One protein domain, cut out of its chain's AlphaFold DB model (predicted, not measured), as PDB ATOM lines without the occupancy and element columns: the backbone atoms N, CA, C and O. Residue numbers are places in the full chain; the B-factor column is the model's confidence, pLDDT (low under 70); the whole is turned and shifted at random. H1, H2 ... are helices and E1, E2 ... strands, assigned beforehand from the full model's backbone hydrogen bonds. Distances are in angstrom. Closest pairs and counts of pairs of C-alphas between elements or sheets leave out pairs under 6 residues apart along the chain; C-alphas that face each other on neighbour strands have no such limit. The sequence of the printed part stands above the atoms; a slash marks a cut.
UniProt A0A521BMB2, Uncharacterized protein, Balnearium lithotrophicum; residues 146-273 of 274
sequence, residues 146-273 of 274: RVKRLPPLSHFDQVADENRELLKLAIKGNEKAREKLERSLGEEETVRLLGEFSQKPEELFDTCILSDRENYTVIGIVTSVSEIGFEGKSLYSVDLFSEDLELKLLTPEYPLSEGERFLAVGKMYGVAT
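What this domain is: This is residues 146 to 273 of the 274 residues of an uncharacterized protein of Balnearium lithotrophicum (UniProt A0A521BMB2). The model has two lobes end to end along its longest axis: a small head of crossed helices, H2, H3 and H4 with H1 beside them, and a strongly twisted six-stranded sheet that bends sharply within E3. The short helix H5 lies at the junction of the two, and the E3 and E4 hairpin reaches to the end of the sheet lobe far from the helices. The printed part has 128 residues, with five named helices and six named strands in the order E1 H1 H2 H3 H4 H5 E2 E3 E4 E5 E6; the class is mixed, helices and strands. The sheet is branched, with antiparallel neighbour pairs E1 and E6, E2 and E3, E3 and E4, E3 and E6, and E4 and E5. The whole is only just compact, close to loose, with a radius of gyration of the C-alphas of 16.4 A, and is elongated, spanning 55 by 33 by 22 A.

How they stand to each other: E1, residues 146 to 150, is an edge strand, antiparallel at 139 degrees to E6, residues 261 to 272; N 148 and O 263 are 2.8 A apart, within hydrogen-bond range. H1, residues 158 to 162, is close to but not clearly touching H4, residues 187 to 199; their closest C-alphas, of Ala 160 and Leu 193, are 6.8 A apart. H2, residues 164 to 171, touches H3, residues 175 to 185, at a steep tilt of 51 degrees, opposite ways; the closest C-alphas, of Ala 170 and Arg 178, are 5.0 A apart. H4 touches H3 with residues 187 to 190 alone, at a steep tilt of 60 degrees, opposite ways, closest at the C-alphas of Glu 182 and Thr 190, 5.7 A apart. With residues 193 to 198 alone H4 touches H2, about perpendicular at 84 degrees, closest at the C-alphas of Ile 171 and Leu 194, 6.6 A apart. H5, residues 201 to 204, and H4 only just touch, with 3 pairs of C-alphas within 8 A, and only at the corner; the closest are those of Phe 197 and Leu 204, 6.8 A apart. H2 and H5 only graze the sheet, and H3 and H4 are not on it. In H1, H2, H3 and H4 every O i to N i+4 pair is within hydrogen-bond range, while H5 is too short for such a pair. E2, residues 208 to 212, and E3, residues 215 to 230, form a hairpin, with N 210 and O 217 2.9 A apart. E3 bends by 118 degrees at residue 220, and its pairing is staggered: E2 beside residues 215 to 219 and E4, residues 233 to 242, beside residues 220 to 230 lie on one side of it, E6 beside residues 215 to 221 on the other side. N 226 and O 237 of the E3 and E4 hairpin are 2.9 A apart, and N 218 and O 264 between E3 and E6 are also 2.9 A apart. E4 and E5, residues 245 to 251, form a hairpin at 160 degrees, with N 238 and O 249 2.8 A apart. E2, E3, E4 and E5 are a meander, each strand the antiparallel neighbour of the one before; E3, E4, E5 and E6 are a Greek key, a three-strand meander whose first strand is also the antiparallel neighbour of the fourth strand.

Where its parts are: E1 begins at C-alpha 146, (127.982, 138.942, 76.585). H3 is 15.2 A long from first to last C-alpha and H4 18.5 A; H4 begins at C-alpha 187, (128.032, 169.741, 90.267). E3 measures 23.7 A, E4 27.7 A and E5 18.8 A. E6, 29.0 A long, bends by 78 degrees at residue 265 and ends at C-alpha 272, (130.173, 125.660, 97.923).

The domain as a whole: The two C-alphas farthest apart, of Arg 183 and Gly 232, are 56.2 A apart. The printed part has no cut and no long link; the links E1 to H1 and E5 to E6 are short, the others tight. The mean pLDDT of the printed part is 93.0, and no printed residue is under 70.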
ATOM      1  N   ARG A 146     127.736 137.561  77.017       93.31
ATOM      2  CA  ARG A 146     127.982 138.942  76.585       93.31
ATOM      3  C   ARG A 146     129.390 139.339  76.964       93.31
ATOM      4  O   ARG A 146     129.605 140.021  77.965       93.31
ATOM      5  N   VAL A 147     130.332 138.927  76.127       94.75
ATOM      6  CA  VAL A 147     131.748 139.248  76.277       94.75
ATOM      7  C   VAL A 147     132.179 140.133  75.115       94.75
ATOM      8  O   VAL A 147     131.969 139.819  73.947       94.75
ATOM      9  N   LYS A 148     132.769 141.281  75.438       94.44
ATOM     10  CA  LYS A 148     133.250 142.276  74.480       94.44
ATOM     11  C   LYS A 148     134.716 142.556  74.761       94.44
ATOM     12  O   LYS A 148     135.060 143.081  75.816       94.44
ATOM     13  N   ARG A 149     135.580 142.290  73.784       95.25
ATOM     14  CA  ARG A 149     136.966 142.764  73.818       95.25
ATOM     15  C   ARG A 149     137.000 144.292  73.806       95.25
ATOM     16  O   ARG A 149     136.314 144.932  73.006       95.25
ATOM     17  N   LEU A 150     137.835 144.868  74.660       94.81
ATOM     18  CA  LEU A 150     138.040 146.305  74.762       94.81
ATOM     19  C   LEU A 150     139.419 146.704  74.222       94.81
ATOM     20  O   LEU A 150     140.386 145.951  74.361       94.81
ATOM     21  N   PRO A 151     139.544 147.893  73.611       92.38
ATOM     22  CA  PRO A 151     140.854 148.472  73.367       92.38
ATOM     23  C   PRO A 151     141.529 148.866  74.697       92.38
ATOM     24  O   PRO A 151     140.848 149.034  75.721       92.38
ATOM     25  N   PRO A 152     142.859 149.073  74.689       89.31
ATOM     26  CA  PRO A 152     143.551 149.716  75.799       89.31
ATOM     27  C   PRO A 152     142.890 151.046  76.165       89.31
ATOM     28  O   PRO A 152     142.365 151.747  75.292       89.31
ATOM     29  N   LEU A 153     142.924 151.398  77.450       88.69
ATOM     30  CA  LEU A 153     142.355 152.653  77.918       88.69
ATOM     31  C   LEU A 153     143.093 153.837  77.270       88.69
ATOM     32  O   LEU A 153     144.310 153.970  77.384       88.69
ATOM     33  N   SER A 154     142.352 154.675  76.542       81.62
ATOM     34  CA  SER A 154     142.940 155.769  75.755       81.62
ATOM     35  C   SER A 154     143.369 156.968  76.608       81.62
ATOM     36  O   SER A 154     144.360 157.626  76.291       81.62
ATOM     37  N   HIS A 155     142.647 157.236  77.697       84.38
ATOM     38  CA  HIS A 155     142.933 158.290  78.659       84.38
ATOM     39  C   HIS A 155     142.572 157.801  80.061       84.38
ATOM     40  O   HIS A 155     141.501 157.233  80.252       84.38
ATOM     41  N   PHE A 156     143.466 158.010  81.024       83.50
ATOM     42  CA  PHE A 156     143.212 157.681  82.421       83.50
ATOM     43  C   PHE A 156     142.646 158.908  83.135       83.50
ATOM     44  O   PHE A 156     143.359 159.897  83.324       83.50
ATOM     45  N   ASP A 157     141.372 158.840  83.515       89.25
ATOM     46  CA  ASP A 157     140.723 159.878  84.312       89.25
ATOM     47  C   ASP A 157     141.033 159.644  85.797       89.25
ATOM     48  O   ASP A 157     140.385 158.856  86.487       89.25
ATOM     49  N   GLN A 158     142.067 160.331  86.288       90.44
ATOM     50  CA  GLN A 158     142.511 160.215  87.678       90.44
ATOM     51  C   GLN A 158     141.411 160.619  88.676       90.44
ATOM     52  O   GLN A 158     141.321 160.039  89.756       90.44
ATOM     53  N   VAL A 159     140.559 161.587  88.321       92.56
ATOM     54  CA  VAL A 159     139.482 162.047  89.204       92.56
ATOM     55  C   VAL A 159     138.420 160.961  89.335       92.56
ATOM     56  O   VAL A 159     137.962 160.687  90.448       92.56
ATOM     57  N   ALA A 160     138.055 160.318  88.224       91.69
ATOM     58  CA  ALA A 160     137.156 159.171  88.244       91.69
ATOM     59  C   ALA A 160     137.728 158.040  89.111       91.69
ATOM     60  O   ALA A 160     137.018 157.497  89.960       91.69
ATOM     61  N   ASP A 161     139.014 157.726  88.939       91.00
ATOM     62  CA  ASP A 161     139.692 156.635  89.640       91.00
ATOM     63  C   ASP A 161     139.716 156.822  91.164       91.00
ATOM     64  O   ASP A 161     139.273 155.946  91.908       91.00
ATOM     65  N   GLU A 162     140.111 158.010  91.630       93.50
ATOM     66  CA  GLU A 162     140.153 158.362  93.057       93.50
ATOM     67  C   GLU A 162     138.767 158.331  93.727       93.50
ATOM     68  O   GLU A 162     138.656 158.193  94.947       93.50
ATOM     69  N   ASN A 163     137.696 158.441  92.935       94.81
ATOM     70  CA  ASN A 163     136.316 158.502  93.412       94.81
ATOM     71  C   ASN A 163     135.478 157.272  93.025       94.81
ATOM     72  O   ASN A 163     134.258 157.291  93.214       94.81
ATOM     73  N   ARG A 164     136.104 156.192  92.532       93.81
ATOM     74  CA  ARG A 164     135.425 155.008  91.975       93.81
ATOM     75  C   ARG A 164     134.320 154.457  92.881       93.81
ATOM     76  O   ARG A 164     133.190 154.278  92.435       93.81
ATOM     77  N   GLU A 165     134.604 154.243  94.163       92.75
ATOM     78  CA  GLU A 165     133.621 153.681  95.104       92.75
ATOM     79  C   GLU A 165     132.435 154.621  95.366       92.75
ATOM     80  O   GLU A 165     131.288 154.180  95.453       92.75
ATOM     81  N   LEU A 166     132.671 155.936  95.427       94.88
ATOM     82  CA  LEU A 166     131.583 156.910  95.549       94.88
ATOM     83  C   LEU A 166     130.737 156.964  94.279       94.88
ATOM     84  O   LEU A 166     129.511 157.022  94.376       94.88
ATOM     85  N   LEU A 167     131.375 156.899  93.109       95.50
ATOM     86  CA  LEU A 167     130.692 156.835  91.822       95.50
ATOM     87  C   LEU A 167     129.797 155.591  91.746       95.50
ATOM     88  O   LEU A 167     128.624 155.720  91.405       95.50
ATOM     89  N   LYS A 168     130.291 154.415  92.161       93.94
ATOM     90  CA  LYS A 168     129.510 153.164  92.203       93.94
ATOM     91  C   LYS A 168     128.282 153.274  93.101       93.94
ATOM     92  O   LYS A 168     127.199 152.825  92.734       93.94
ATOM     93  N   LEU A 169     128.431 153.868  94.283       93.12
ATOM     94  CA  LEU A 169     127.308 154.080  95.196       93.12
ATOM     95  C   LEU A 169     126.293 155.073  94.616       93.12
ATOM     96  O   LEU A 169     125.086 154.854  94.722       93.12
ATOM     97  N   ALA A 170     126.766 156.148  93.987       94.25
ATOM     98  CA  ALA A 170     125.912 157.173  93.401       94.25
ATOM     99  C   ALA A 170     125.097 156.644  92.206       94.25
ATOM    100  O   ALA A 170     123.894 156.899  92.156       94.25
ATOM    101  N   ILE A 171     125.691 155.849  91.302       92.88
ATOM    102  CA  ILE A 171     124.942 155.222  90.193       92.88
ATOM    103  C   ILE A 171     123.901 154.205  90.691       92.88
ATOM    104  O   ILE A 171     122.872 154.020  90.050       92.88
ATOM    105  N   LYS A 172     124.113 153.610  91.875       89.88
ATOM    106  CA  LYS A 172     123.132 152.756  92.572       89.88
ATOM    107  C   LYS A 172     122.033 153.554  93.294       89.88
ATOM    108  O   LYS A 172     121.226 152.973  94.016       89.88
ATOM    109  N   GLY A 173     121.993 154.878  93.127       90.94
ATOM    110  CA  GLY A 173     120.967 155.753  93.699       90.94
ATOM    111  C   GLY A 173     121.257 156.250  95.118       90.94
ATOM    112  O   GLY A 173     120.353 156.757  95.778       90.94
ATOM    113  N   ASN A 174     122.490 156.127  95.622       94.19
ATOM    114  CA  ASN A 174     122.839 156.652  96.942       94.19
ATOM    115  C   ASN A 174     123.007 158.184  96.906       94.19
ATOM    116  O   ASN A 174     124.063 158.701  96.534       94.19
ATOM    117  N   GLU A 175     121.978 158.908  97.353       94.88
ATOM    118  CA  GLU A 175     121.965 160.379  97.385       94.88
ATOM    119  C   GLU A 175     123.128 160.968  98.196       94.88
ATOM    120  O   GLU A 175     123.744 161.943  97.773       94.88
ATOM    121  N   LYS A 176     123.518 160.342  99.316       96.56
ATOM    122  CA  LYS A 176     124.644 160.825 100.137       96.56
ATOM    123  C   LYS A 176     125.983 160.700  99.415       96.56
ATOM    124  O   LYS A 176     126.850 161.554  99.595       96.56
ATOM    125  N   ALA A 177     126.169 159.639  98.629       95.75
ATOM    126  CA  ALA A 177     127.369 159.476  97.812       95.75
ATOM    127  C   ALA A 177     127.428 160.553  96.722       95.75
ATOM    128  O   ALA A 177     128.471 161.178  96.541       95.75
ATOM    129  N   ARG A 178     126.287 160.835  96.080       95.88
ATOM    130  CA  ARG A 178     126.164 161.913  95.095       95.88
ATOM    131  C   ARG A 178     126.457 163.289  95.697       95.88
ATOM    132  O   ARG A 178     127.314 163.991  95.180       95.88
ATOM    133  N   GLU A 179     125.837 163.647  96.821       96.25
ATOM    134  CA  GLU A 179     126.113 164.922  97.501       96.25
ATOM    135  C   GLU A 179     127.593 165.069  97.881       96.25
ATOM    136  O   GLU A 179     128.152 166.168  97.846       96.25
ATOM    137  N   LYS A 180     128.244 163.969  98.280       97.00
ATOM    138  CA  LYS A 180     129.669 163.978  98.616       97.00
ATOM    139  C   LYS A 180     130.531 164.247  97.381       97.00
ATOM    140  O   LYS A 180     131.452 165.052  97.483       97.00
ATOM    141  N   LEU A 181     130.210 163.636  96.238       96.94
ATOM    142  CA  LEU A 181     130.869 163.920  94.959       96.94
ATOM    143  C   LEU A 181     130.681 165.385  94.551       96.94
ATOM    144  O   LEU A 181     131.667 166.066  94.287       96.94
ATOM    145  N   GLU A 182     129.454 165.908  94.613       96.94
ATOM    146  CA  GLU A 182     129.148 167.298  94.238       96.94
ATOM    147  C   GLU A 182     129.909 168.311  95.108       96.94
ATOM    148  O   GLU A 182     130.385 169.329  94.607       96.94
ATOM    149  N   ARG A 183     130.100 168.022  96.403       96.25
ATOM    150  CA  ARG A 183     130.911 168.861  97.306       96.25
ATOM    151  C   ARG A 183     132.409 168.798  97.011       96.25
ATOM    152  O   ARG A 183     133.101 169.785  97.252       96.25
ATOM    153  N   SER A 184     132.911 167.649  96.565       94.44
ATOM    154  CA  SER A 184     134.340 167.421  96.326       94.44
ATOM    155  C   SER A 184     134.791 167.862  94.934       94.44
ATOM    156  O   SER A 184     135.887 168.398  94.802       94.44
ATOM    157  N   LEU A 185     133.955 167.647  93.917       95.75
ATOM    158  CA  LEU A 185     134.292 167.815  92.500       95.75
ATOM    159  C   LEU A 185     133.540 168.980  91.839       95.75
ATOM    160  O   LEU A 185     133.967 169.484  90.804       95.75
ATOM    161  N   GLY A 186     132.436 169.428  92.441       96.25
ATOM    162  CA  GLY A 186     131.484 170.344  91.818       96.25
ATOM    163  C   GLY A 186     130.367 169.608  91.074       96.25
ATOM    164  O   GLY A 186     130.494 168.442  90.689       96.25
ATOM    165  N   GLU A 187     129.242 170.300  90.887       95.50
ATOM    166  CA  GLU A 187     128.032 169.741  90.267       95.50
ATOM    167  C   GLU A 187     128.268 169.331  88.808       95.50
ATOM    168  O   GLU A 187     127.933 168.212  88.426       95.50
ATOM    169  N   GLU A 188     128.901 170.198  88.009       96.00
ATOM    170  CA  GLU A 188     129.150 169.944  86.581       96.00
ATOM    171  C   GLU A 188     129.987 168.677  86.360       96.00
ATOM    172  O   GLU A 188     129.607 167.807  85.576       96.00
ATOM    173  N   GLU A 189     131.089 168.540  87.101       95.56
ATOM    174  CA  GLU A 189     131.985 167.390  86.984       95.56
ATOM    175  C   GLU A 189     131.331 166.103  87.497       95.56
ATOM    176  O   GLU A 189     131.467 165.042  86.890       95.56
ATOM    177  N   THR A 190     130.539 166.196  88.568       96.25
ATOM    178  CA  THR A 190     129.787 165.045  89.081       96.25
ATOM    179  C   THR A 190     128.764 164.551  88.059       96.25
ATOM    180  O   THR A 190     128.651 163.346  87.833       96.25
ATOM    181  N   VAL A 191     128.040 165.462  87.403       95.81
ATOM    182  CA  VAL A 191     127.076 165.107  86.351       95.81
ATOM    183  C   VAL A 191     127.777 164.450  85.161       95.81
ATOM    184  O   VAL A 191     127.280 163.437  84.661       95.81
ATOM    185  N   ARG A 192     128.936 164.975  84.738       95.31
ATOM    186  CA  ARG A 192     129.753 164.384  83.668       95.31
ATOM    187  C   ARG A 192     130.171 162.953  84.012       95.31
ATOM    188  O   ARG A 192     129.837 162.034  83.266       95.31
ATOM    189  N   LEU A 193     130.832 162.762  85.157       95.62
ATOM    190  CA  LEU A 193     131.362 161.464  85.581       95.62
ATOM    191  C   LEU A 193     130.262 160.418  85.769       95.62
ATOM    192  O   LEU A 193     130.411 159.290  85.312       95.62
ATOM    193  N   LEU A 194     129.131 160.775  86.387       95.38
ATOM    194  CA  LEU A 194     128.009 159.843  86.546       95.38
ATOM    195  C   LEU A 194     127.372 159.475  85.200       95.38
ATOM    196  O   LEU A 194     126.990 158.319  85.003       95.38
ATOM    197  N   GLY A 195     127.270 160.432  84.273       94.31
ATOM    198  CA  GLY A 195     126.752 160.194  82.927       94.31
ATOM    199  C   GLY A 195     127.643 159.249  82.122       94.31
ATOM    200  O   GLY A 195     127.148 158.264  81.571       94.31
ATOM    201  N   GLU A 196     128.950 159.513  82.102       93.75
ATOM    202  CA  GLU A 196     129.939 158.665  81.428       93.75
ATOM    203  C   GLU A 196     130.012 157.278  82.075       93.75
ATOM    204  O   GLU A 196     129.927 156.272  81.371       93.75
ATOM    205  N   PHE A 197     130.045 157.200  83.409       93.94
ATOM    206  CA  PHE A 197     130.128 155.925  84.117       93.94
ATOM    207  C   PHE A 197     128.903 155.036  83.895       93.94
ATOM    208  O   PHE A 197     129.035 153.822  83.769       93.94
ATOM    209  N   SER A 198     127.711 155.631  83.801       90.25
ATOM    210  CA  SER A 198     126.474 154.870  83.580       90.25
ATOM    211  C   SER A 198     126.355 154.322  82.156       90.25
ATOM    212  O   SER A 198     125.655 153.338  81.940       90.25
ATOM    213  N   GLN A 199     126.988 154.970  81.172       91.06
ATOM    214  CA  GLN A 199     126.866 154.586  79.762       91.06
ATOM    215  C   GLN A 199     128.046 153.758  79.268       91.06
ATOM    216  O   GLN A 199     127.855 152.844  78.466       91.06
ATOM    217  N   LYS A 200     129.257 154.123  79.690       91.94
ATOM    218  CA  LYS A 200     130.517 153.589  79.178       91.94
ATOM    219  C   LYS A 200     131.584 153.522  80.276       91.94
ATOM    220  O   LYS A 200     132.599 154.220  80.208       91.94
ATOM    221  N   PRO A 201     131.382 152.677  81.300       92.38
ATOM    222  CA  PRO A 201     132.365 152.485  82.365       92.38
ATOM    223  C   PRO A 201     133.757 152.098  81.830       92.38
ATOM    224  O   PRO A 201     134.769 152.424  82.450       92.38
ATOM    225  N   GLU A 202     133.830 151.467  80.652       93.38
ATOM    226  CA  GLU A 202     135.084 151.091  79.997       93.38
ATOM    227  C   GLU A 202     135.899 152.251  79.425       93.38
ATOM    228  O   GLU A 202     137.062 152.057  79.062       93.38
ATOM    229  N   GLU A 203     135.320 153.441  79.307       92.00
ATOM    230  CA  GLU A 203     136.061 154.634  78.894       92.00
ATOM    231  C   GLU A 203     136.704 155.344  80.096       92.00
ATOM    232  O   GLU A 203     137.664 156.081  79.900       92.00
ATOM    233  N   LEU A 204     136.238 155.071  81.324       91.81
ATOM    234  CA  LEU A 204     136.731 155.699  82.557       91.81
ATOM    235  C   LEU A 204     137.733 154.839  83.332       91.81
ATOM    236  O   LEU A 204     138.715 155.360  83.854       91.81
ATOM    237  N   PHE A 205     137.486 153.530  83.429       93.00
ATOM    238  CA  PHE A 205     138.219 152.661  84.352       93.00
ATOM    239  C   PHE A 205     138.936 151.538  83.629       93.00
ATOM    240  O   PHE A 205     138.303 150.800  82.879       93.00
ATOM    241  N   ASP A 206     140.225 151.340  83.909       91.62
ATOM    242  CA  ASP A 206     140.984 150.219  83.338       91.62
ATOM    243  C   ASP A 206     140.395 148.867  83.774       91.62
ATOM    244  O   ASP A 206     140.122 148.005  82.940       91.62
ATOM    245  N   THR A 207     140.051 148.757  85.060       94.62
ATOM    246  CA  THR A 207     139.266 147.656  85.630       94.62
ATOM    247  C   THR A 207     138.121 148.203  86.470       94.62
ATOM    248  O   THR A 207     138.316 149.174  87.204       94.62
ATOM    249  N   CYS A 208     136.947 147.580  86.408       94.88
ATOM    250  CA  CYS A 208     135.792 147.975  87.206       94.88
ATOM    251  C   CYS A 208     134.832 146.804  87.413       94.88
ATOM    252  O   CYS A 208     134.572 146.047  86.477       94.88
ATOM    253  N   ILE A 209     134.258 146.692  88.609       95.06
ATOM    254  CA  ILE A 209     133.193 145.734  88.914       95.06
ATOM    255  C   ILE A 209     131.949 146.506  89.334       95.06
ATOM    256  O   ILE A 209     131.929 147.212  90.346       95.06
ATOM    257  N   LEU A 210     130.879 146.327  88.566       93.31
ATOM    258  CA  LEU A 210     129.550 146.824  88.879       93.31
ATOM    259  C   LEU A 210     128.622 145.649  89.140       93.31
ATOM    260  O   LEU A 210     128.461 144.784  88.286       93.31
ATOM    261  N   SER A 211     127.984 145.651  90.305       89.06
ATOM    262  CA  SER A 211     126.932 144.699  90.652       89.06
ATOM    263  C   SER A 211     125.587 145.410  90.749       89.06
ATOM    264  O   SER A 211     125.449 146.369  91.511       89.06
ATOM    265  N   ASP A 212     124.592 144.937  90.011       82.06
ATOM    266  CA  ASP A 212     123.190 145.312  90.189       82.06
ATOM    267  C   ASP A 212     122.363 144.058  90.473       82.06
ATOM    268  O   ASP A 212     121.975 143.325  89.560       82.06
ATOM    269  N   ARG A 213     122.135 143.815  91.770       73.50
ATOM    270  CA  ARG A 213     121.472 142.631  92.337       73.50
ATOM    271  C   ARG A 213     122.069 141.320  91.822       73.50
ATOM    272  O   ARG A 213     122.967 140.781  92.448       73.50
ATOM    273  N   GLU A 214     121.566 140.827  90.698       78.00
ATOM    274  CA  GLU A 214     121.924 139.536  90.107       78.00
ATOM    275  C   GLU A 214     122.927 139.656  88.961       78.00
ATOM    276  O   GLU A 214     123.557 138.669  88.596       78.00
ATOM    277  N   ASN A 215     123.074 140.848  88.376       89.31
ATOM    278  CA  ASN A 215     123.924 141.052  87.213       89.31
ATOM    279  C   ASN A 215     125.224 141.750  87.595       89.31
ATOM    280  O   ASN A 215     125.248 142.744  88.321       89.31
ATOM    281  N   TYR A 216     126.303 141.248  87.021       94.44
ATOM    282  CA  TYR A 216     127.644 141.778  87.110       94.44
ATOM    283  C   TYR A 216     128.048 142.328  85.753       94.44
ATOM    284  O   TYR A 216     127.974 141.629  84.744       94.44
ATOM    285  N   THR A 217     128.499 143.576  85.735       95.31
ATOM    286  CA  THR A 217     129.299 144.124  84.640       95.31
ATOM    287  C   THR A 217     130.734 144.199  85.123       95.31
ATOM    288  O   THR A 217     131.038 144.935  86.063       95.31
ATOM    289  N   VAL A 218     131.606 143.415  84.499       96.38
ATOM    290  CA  VAL A 218     133.018 143.327  84.860       96.38
ATOM    291  C   VAL A 218     133.861 143.812  83.706       96.38
ATOM    292  O   VAL A 218     133.761 143.309  82.590       96.38
ATOM    293  N   ILE A 219     134.705 144.783  84.006       96.62
ATOM    294  CA  ILE A 219     135.778 145.257  83.153       96.62
ATOM    295  C   ILE A 219     137.062 144.760  83.787       96.62
ATOM    296  O   ILE A 219     137.346 145.079  84.945       96.62
ATOM    297  N   GLY A 220     137.818 143.962  83.053       96.44
ATOM    298  CA  GLY A 220     138.996 143.305  83.595       96.44
ATOM    299  C   GLY A 220     140.049 143.037  82.541       96.44
ATOM    300  O   GLY A 220     139.863 143.318  81.353       96.44
ATOM    301  N   ILE A 221     141.153 142.478  83.014       97.12
ATOM    302  CA  ILE A 221     142.270 142.017  82.197       97.12
ATOM    303  C   ILE A 221     142.298 140.499  82.284       97.12
ATOM    304  O   ILE A 221     142.233 139.938  83.377       97.12
ATOM    305  N   VAL A 222     142.380 139.834  81.137       97.12
ATOM    306  CA  VAL A 222     142.509 138.378  81.079       97.12
ATOM    307  C   VAL A 222     143.893 137.958  81.548       97.12
ATOM    308  O   VAL A 222     144.898 138.427  81.014       97.12
ATOM    309  N   THR A 223     143.942 137.043  82.508       97.06
ATOM    310  CA  THR A 223     145.187 136.458  83.019       97.06
ATOM    311  C   THR A 223     145.423 135.055  82.475       97.06
ATOM    312  O   THR A 223     146.569 134.649  82.328       97.06
ATOM    313  N   SER A 224     144.366 134.313  82.139       96.25
ATOM    314  CA  SER A 224     144.476 132.986  81.532       96.25
ATOM    315  C   SER A 224     143.187 132.619  80.790       96.25
ATOM    316  O   SER A 224     142.106 133.109  81.121       96.25
ATOM    317  N   VAL A 225     143.291 131.755  79.774       95.44
ATOM    318  CA  VAL A 225     142.136 131.208  79.048       95.44
ATOM    319  C   VAL A 225     142.323 129.714  78.841       95.44
ATOM    320  O   VAL A 225     143.358 129.273  78.344       95.44
ATOM    321  N   SER A 226     141.295 128.947  79.187       94.38
ATOM    322  CA  SER A 226     141.221 127.504  78.972       94.38
ATOM    323  C   SER A 226     139.926 127.150  78.247       94.38
ATOM    324  O   SER A 226     138.853 127.619  78.619       94.38
ATOM    325  N   GLU A 227     140.015 126.311  77.218       94.25
ATOM    326  CA  GLU A 227     138.839 125.708  76.586       94.25
ATOM    327  C   GLU A 227     138.423 124.464  77.377       94.25
ATOM    328  O   GLU A 227     139.262 123.630  77.721       94.25
ATOM    329  N   ILE A 228     137.131 124.349  77.668       93.25
ATOM    330  CA  ILE A 228     136.553 123.259  78.449       93.25
ATOM    331  C   ILE A 228     135.401 122.654  77.660       93.25
ATOM    332  O   ILE A 228     134.472 123.350  77.252       93.25
ATOM    333  N   GLY A 229     135.466 121.343  77.447       90.38
ATOM    334  CA  GLY A 229     134.363 120.596  76.859       90.38
ATOM    335  C   GLY A 229     133.275 120.336  77.896       90.38
ATOM    336  O   GLY A 229     133.580 119.889  78.994       90.38
ATOM    337  N   PHE A 230     132.021 120.569  77.530       88.88
ATOM    338  CA  PHE A 230     130.852 120.213  78.322       88.88
ATOM    339  C   PHE A 230     129.758 119.674  77.398       88.88
ATOM    340  O   PHE A 230     129.257 120.400  76.537       88.88
ATOM    341  N   GLU A 231     129.412 118.387  77.535       85.25
ATOM    342  CA  GLU A 231     128.330 117.738  76.766       85.25
ATOM    343  C   GLU A 231     128.435 117.980  75.241       85.25
ATOM    344  O   GLU A 231     127.470 118.286  74.541       85.25
ATOM    345  N   GLY A 232     129.661 117.888  74.708       83.31
ATOM    346  CA  GLY A 232     129.949 118.081  73.282       83.31
ATOM    347  C   GLY A 232     129.975 119.541  72.809       83.31
ATOM    348  O   GLY A 232     130.144 119.778  71.611       83.31
ATOM    349  N   LYS A 233     129.841 120.514  73.717       88.50
ATOM    350  CA  LYS A 233     130.040 121.947  73.462       88.50
ATOM    351  C   LYS A 233     131.367 122.415  74.050       88.50
ATOM    352  O   LYS A 233     131.801 121.907  75.079       88.50
ATOM    353  N   SER A 234     131.986 123.402  73.414       91.75
ATOM    354  CA  SER A 234     133.148 124.096  73.969       91.75
ATOM    355  C   SER A 234     132.689 125.343  74.715       91.75
ATOM    356  O   SER A 234     131.982 126.180  74.154       91.75
ATOM    357  N   LEU A 235     133.111 125.464  75.968       94.62
ATOM    358  CA  LEU A 235     133.035 126.675  76.775       94.62
ATOM    359  C   LEU A 235     134.452 127.200  77.010       94.62
ATOM    360  O   LEU A 235     135.426 126.449  76.967       94.62
ATOM    361  N   TYR A 236     134.572 128.487  77.300       95.19
ATOM    362  CA  TYR A 236     135.827 129.120  77.674       95.19
ATOM    363  C   TYR A 236     135.776 129.506  79.138       95.19
ATOM    364  O   TYR A 236     134.884 130.232  79.581       95.19
ATOM    365  N   SER A 237     136.758 129.012  79.879       96.00
ATOM    366  CA  SER A 237     137.019 129.401  81.249       96.00
ATOM    367  C   SER A 237     138.160 130.403  81.258       96.00
ATOM    368  O   SER A 237     139.275 130.102  80.834       96.00
ATOM    369  N   VAL A 238     137.849 131.615  81.691       96.94
ATOM    370  CA  VAL A 238     138.733 132.771  81.624       96.94
ATOM    371  C   VAL A 238     139.040 133.208  83.048       96.94
ATOM    372  O   VAL A 238     138.134 133.598  83.786       96.94
ATOM    373  N   ASP A 239     140.314 133.141  83.421       97.31
ATOM    374  CA  ASP A 239     140.807 133.805  84.624       97.31
ATOM    375  C   ASP A 239     140.996 135.287  84.310       97.31
ATOM    376  O   ASP A 239     141.528 135.660  83.255       97.31
ATOM    377  N   LEU A 240     140.528 136.144  85.212       96.19
ATOM    378  CA  LEU A 240     140.581 137.586  85.024       96.19
ATOM    379  C   LEU A 240     140.931 138.318  86.314       96.19
ATOM    380  O   LEU A 240     140.580 137.895  87.412       96.19
ATOM    381  N   PHE A 241     141.567 139.471  86.148       97.31
ATOM    382  CA  PHE A 241     141.878 140.397  87.224       97.31
ATOM    383  C   PHE A 241     141.042 141.673  87.088       97.31
ATOM    384  O   PHE A 241     140.982 142.279  86.010       97.31
ATOM    385  N   SER A 242     140.392 142.089  88.177       96.06
ATOM    386  CA  SER A 242     139.648 143.349  88.245       96.06
ATOM    387  C   SER A 242     139.554 143.861  89.682       96.06
ATOM    388  O   SER A 242     139.138 143.124  90.568       96.06
ATOM    389  N   GLU A 243     139.917 145.125  89.925       93.25
ATOM    390  CA  GLU A 243     139.815 145.771  91.250       93.25
ATOM    391  C   GLU A 243     140.439 144.979  92.410       93.25
ATOM    392  O   GLU A 243     139.814 144.804  93.467       93.25
ATOM    393  N   ASP A 244     141.663 144.494  92.188       91.88
ATOM    394  CA  ASP A 244     142.428 143.672  93.133       91.88
ATOM    395  C   ASP A 244     141.781 142.314  93.454       91.88
ATOM    396  O   ASP A 244     142.119 141.679  94.449       91.88
ATOM    397  N   LEU A 245     140.855 141.855  92.606       94.69
ATOM    398  CA  LEU A 245     140.213 140.550  92.706       94.69
ATOM    399  C   LEU A 245     140.568 139.672  91.508       94.69
ATOM    400  O   LEU A 245     140.522 140.112  90.356       94.69
ATOM    401  N   GLU A 246     140.847 138.405  91.799       96.44
ATOM    402  CA  GLU A 246     140.941 137.338  90.808       96.44
ATOM    403  C   GLU A 246     139.575 136.663  90.676       96.44
ATOM    404  O   GLU A 246     139.048 136.082  91.624       96.44
ATOM    405  N   LEU A 247     138.974 136.753  89.496       96.88
ATOM    406  CA  LEU A 247     137.643 136.227  89.218       96.88
ATOM    407  C   LEU A 247     137.702 135.190  88.097       96.88
ATOM    408  O   LEU A 247     138.617 135.180  87.270       96.88
ATOM    409  N   LYS A 248     136.664 134.359  88.044       97.62
ATOM    410  CA  LYS A 248     136.452 133.391  86.976       97.62
ATOM    411  C   LYS A 248     135.278 133.812  86.112       97.62
ATOM    412  O   LYS A 248     134.213 134.147  86.632       97.62
ATOM    413  N   LEU A 249     135.451 133.752  84.800       97.25
ATOM    414  CA  LEU A 249     134.385 133.887  83.815       97.25
ATOM    415  C   LEU A 249     134.230 132.566  83.060       97.25
ATOM    416  O   LEU A 249     135.213 131.979  82.615       97.25
ATOM    417  N   LEU A 250     132.991 132.119  82.894       96.75
ATOM    418  CA  LEU A 250     132.629 131.007  82.029       96.75
ATOM    419  C   LEU A 250     131.713 131.527  80.919       96.75
ATOM    420  O   LEU A 250     130.697 132.175  81.186       96.75
ATOM    421  N   THR A 251     132.091 131.284  79.668       95.81
ATOM    422  CA  THR A 251     131.390 131.848  78.512       95.81
ATOM    423  C   THR A 251     131.430 130.921  77.295       95.81
ATOM    424  O   THR A 251     132.446 130.265  77.073       95.81
ATOM    425  N   PRO A 252     130.364 130.857  76.479       93.62
ATOM    426  CA  PRO A 252     130.417 130.213  75.168       93.62
ATOM    427  C   PRO A 252     131.012 131.135  74.085       93.62
ATOM    428  O   PRO A 252     131.243 130.691  72.961       93.62
ATOM    429  N   GLU A 253     131.217 132.423  74.388       86.94
ATOM    430  CA  GLU A 253     131.663 133.432  73.425       86.94
ATOM    431  C   GLU A 253     133.156 133.318  73.088       86.94
ATOM    432  O   GLU A 253     133.967 132.828  73.870       86.94
ATOM    433  N   TYR A 254     133.498 133.788  71.884       71.69
ATOM    434  CA  TYR A 254     134.810 133.643  71.242       71.69
ATOM    435  C   TYR A 254     135.986 134.087  72.136       71.69
ATOM    436  O   TYR A 254     135.877 135.110  72.822       71.69
ATOM    437  N   PRO A 255     137.133 133.376  72.100       73.12
ATOM    438  CA  PRO A 255     138.166 133.521  73.111       73.12
ATOM    439  C   PRO A 255     138.800 134.910  73.109       73.12
ATOM    440  O   PRO A 255     139.255 135.435  72.090       73.12
ATOM    441  N   LEU A 256     138.868 135.464  74.314       87.06
ATOM    442  CA  LEU A 256     139.808 136.510  74.679       87.06
ATOM    443  C   LEU A 256     141.235 135.933  74.679       87.06
ATOM    444  O   LEU A 256     141.423 134.717  74.709       87.06
ATOM    445  N   SER A 257     142.250 136.791  74.650       92.31
ATOM    446  CA  SER A 257     143.648 136.376  74.852       92.31
ATOM    447  C   SER A 257     144.222 136.949  76.144       92.31
ATOM    448  O   SER A 257     143.774 137.987  76.622       92.31
ATOM    449  N   GLU A 258     145.237 136.286  76.696       95.06
ATOM    450  CA  GLU A 258     145.975 136.780  77.862       95.06
ATOM    451  C   GLU A 258     146.489 138.212  77.639       95.06
ATOM    452  O   GLU A 258     146.979 138.563  76.562       95.06
ATOM    453  N   GLY A 259     146.335 139.055  78.661       94.88
ATOM    454  CA  GLY A 259     146.667 140.477  78.627       94.88
ATOM    455  C   GLY A 259     145.625 141.360  77.935       94.88
ATOM    456  O   GLY A 259     145.778 142.582  77.929       94.88
ATOM    457  N   GLU A 260     144.563 140.792  77.353       95.00
ATOM    458  CA  GLU A 260     143.501 141.588  76.746       95.00
ATOM    459  C   GLU A 260     142.543 142.145  77.793       95.00
ATOM    460  O   GLU A 260     142.140 141.476  78.747       95.00
ATOM    461  N   ARG A 261     142.133 143.391  77.563       95.88
ATOM    462  CA  ARG A 261     141.075 144.040  78.321       95.88
ATOM    463  C   ARG A 261     139.722 143.657  77.734       95.88
ATOM    464  O   ARG A 261     139.558 143.599  76.512       95.88
ATOM    465  N   PHE A 262     138.736 143.422  78.585       96.06
ATOM    466  CA  PHE A 262     137.401 143.017  78.156       96.06
ATOM    467  C   PHE A 262     136.320 143.588  79.071       96.06
ATOM    468  O   PHE A 262     136.598 144.059  80.171       96.06
ATOM    469  N   LEU A 263     135.087 143.536  78.582       95.75
ATOM    470  CA  LEU A 263     133.865 143.772  79.330       95.75
ATOM    471  C   LEU A 263     133.009 142.513  79.239       95.75
ATOM    472  O   LEU A 263     132.725 142.045  78.135       95.75
ATOM    473  N   ALA A 264     132.588 141.983  80.379       95.44
ATOM    474  CA  ALA A 264     131.615 140.906  80.467       95.44
ATOM    475  C   ALA A 264     130.379 141.377  81.232       95.44
ATOM    476  O   ALA A 264     130.498 142.067  82.244       95.44
ATOM    477  N   VAL A 265     129.197 140.987  80.755       94.62
ATOM    478  CA  VAL A 265     127.934 141.165  81.481       94.62
ATOM    479  C   VAL A 265     127.326 139.800  81.735       94.62
ATOM    480  O   VAL A 265     127.050 139.063  80.788       94.62
ATOM    481  N   GLY A 266     127.129 139.442  82.995       94.94
ATOM    482  CA  GLY A 266     126.697 138.099  83.356       94.94
ATOM    483  C   GLY A 266     126.140 138.010  84.763       94.94
ATOM    484  O   GLY A 266     126.029 139.015  85.458       94.94
ATOM    485  N   LYS A 267     125.818 136.793  85.185       95.12
ATOM    486  CA  LYS A 267     125.391 136.492  86.553       95.12
ATOM    487  C   LYS A 267     126.481 135.728  87.279       95.12
ATOM    488  O   LYS A 267     127.197 134.945  86.659       95.12
ATOM    489  N   MET A 268     126.606 135.949  88.581       95.56
ATOM    490  CA  MET A 268     127.547 135.195  89.401       95.56
ATOM    491  C   MET A 268     126.856 133.961  89.979       95.56
ATOM    492  O   MET A 268     125.789 134.069  90.584       95.56
ATOM    493  N   TYR A 269     127.483 132.807  89.793       95.88
ATOM    494  CA  TYR A 269     127.071 131.525  90.343       95.88
ATOM    495  C   TYR A 269     128.136 131.020  91.310       95.88
ATOM    496  O   TYR A 269     129.333 131.216  91.086       95.88
ATOM    497  N   GLY A 270     127.686 130.385  92.389       95.81
ATOM    498  CA  GLY A 270     128.546 129.803  93.408       95.81
ATOM    499  C   GLY A 270     128.349 128.300  93.533       95.81
ATOM    500  O   GLY A 270     127.220 127.806  93.481       95.81
ATOM    501  N   VAL A 271     129.446 127.585  93.760       96.50
ATOM    502  CA  VAL A 271     129.442 126.193  94.220       96.50
ATOM    503  C   VAL A 271     130.218 126.141  95.530       96.50
ATOM    504  O   VAL A 271     131.421 126.396  95.554       96.50
ATOM    505  N   ALA A 272     129.529 125.857  96.632       93.81
ATOM    506  CA  ALA A 272     130.173 125.660  97.923       93.81
ATOM    507  C   ALA A 272     131.055 124.411  97.880       93.81
ATOM    508  O   ALA A 272     130.636 123.376  97.355       93.81
ATOM    509  N   THR A 273     132.259 124.497  98.434       91.81
ATOM    510  CA  THR A 273     133.152 123.345  98.532       91.81
ATOM    511  C   THR A 273     132.798 122.554  99.786       91.81
ATOM    512  O   THR A 273     132.984 123.051 100.900       91.81
TER     513      THR A 273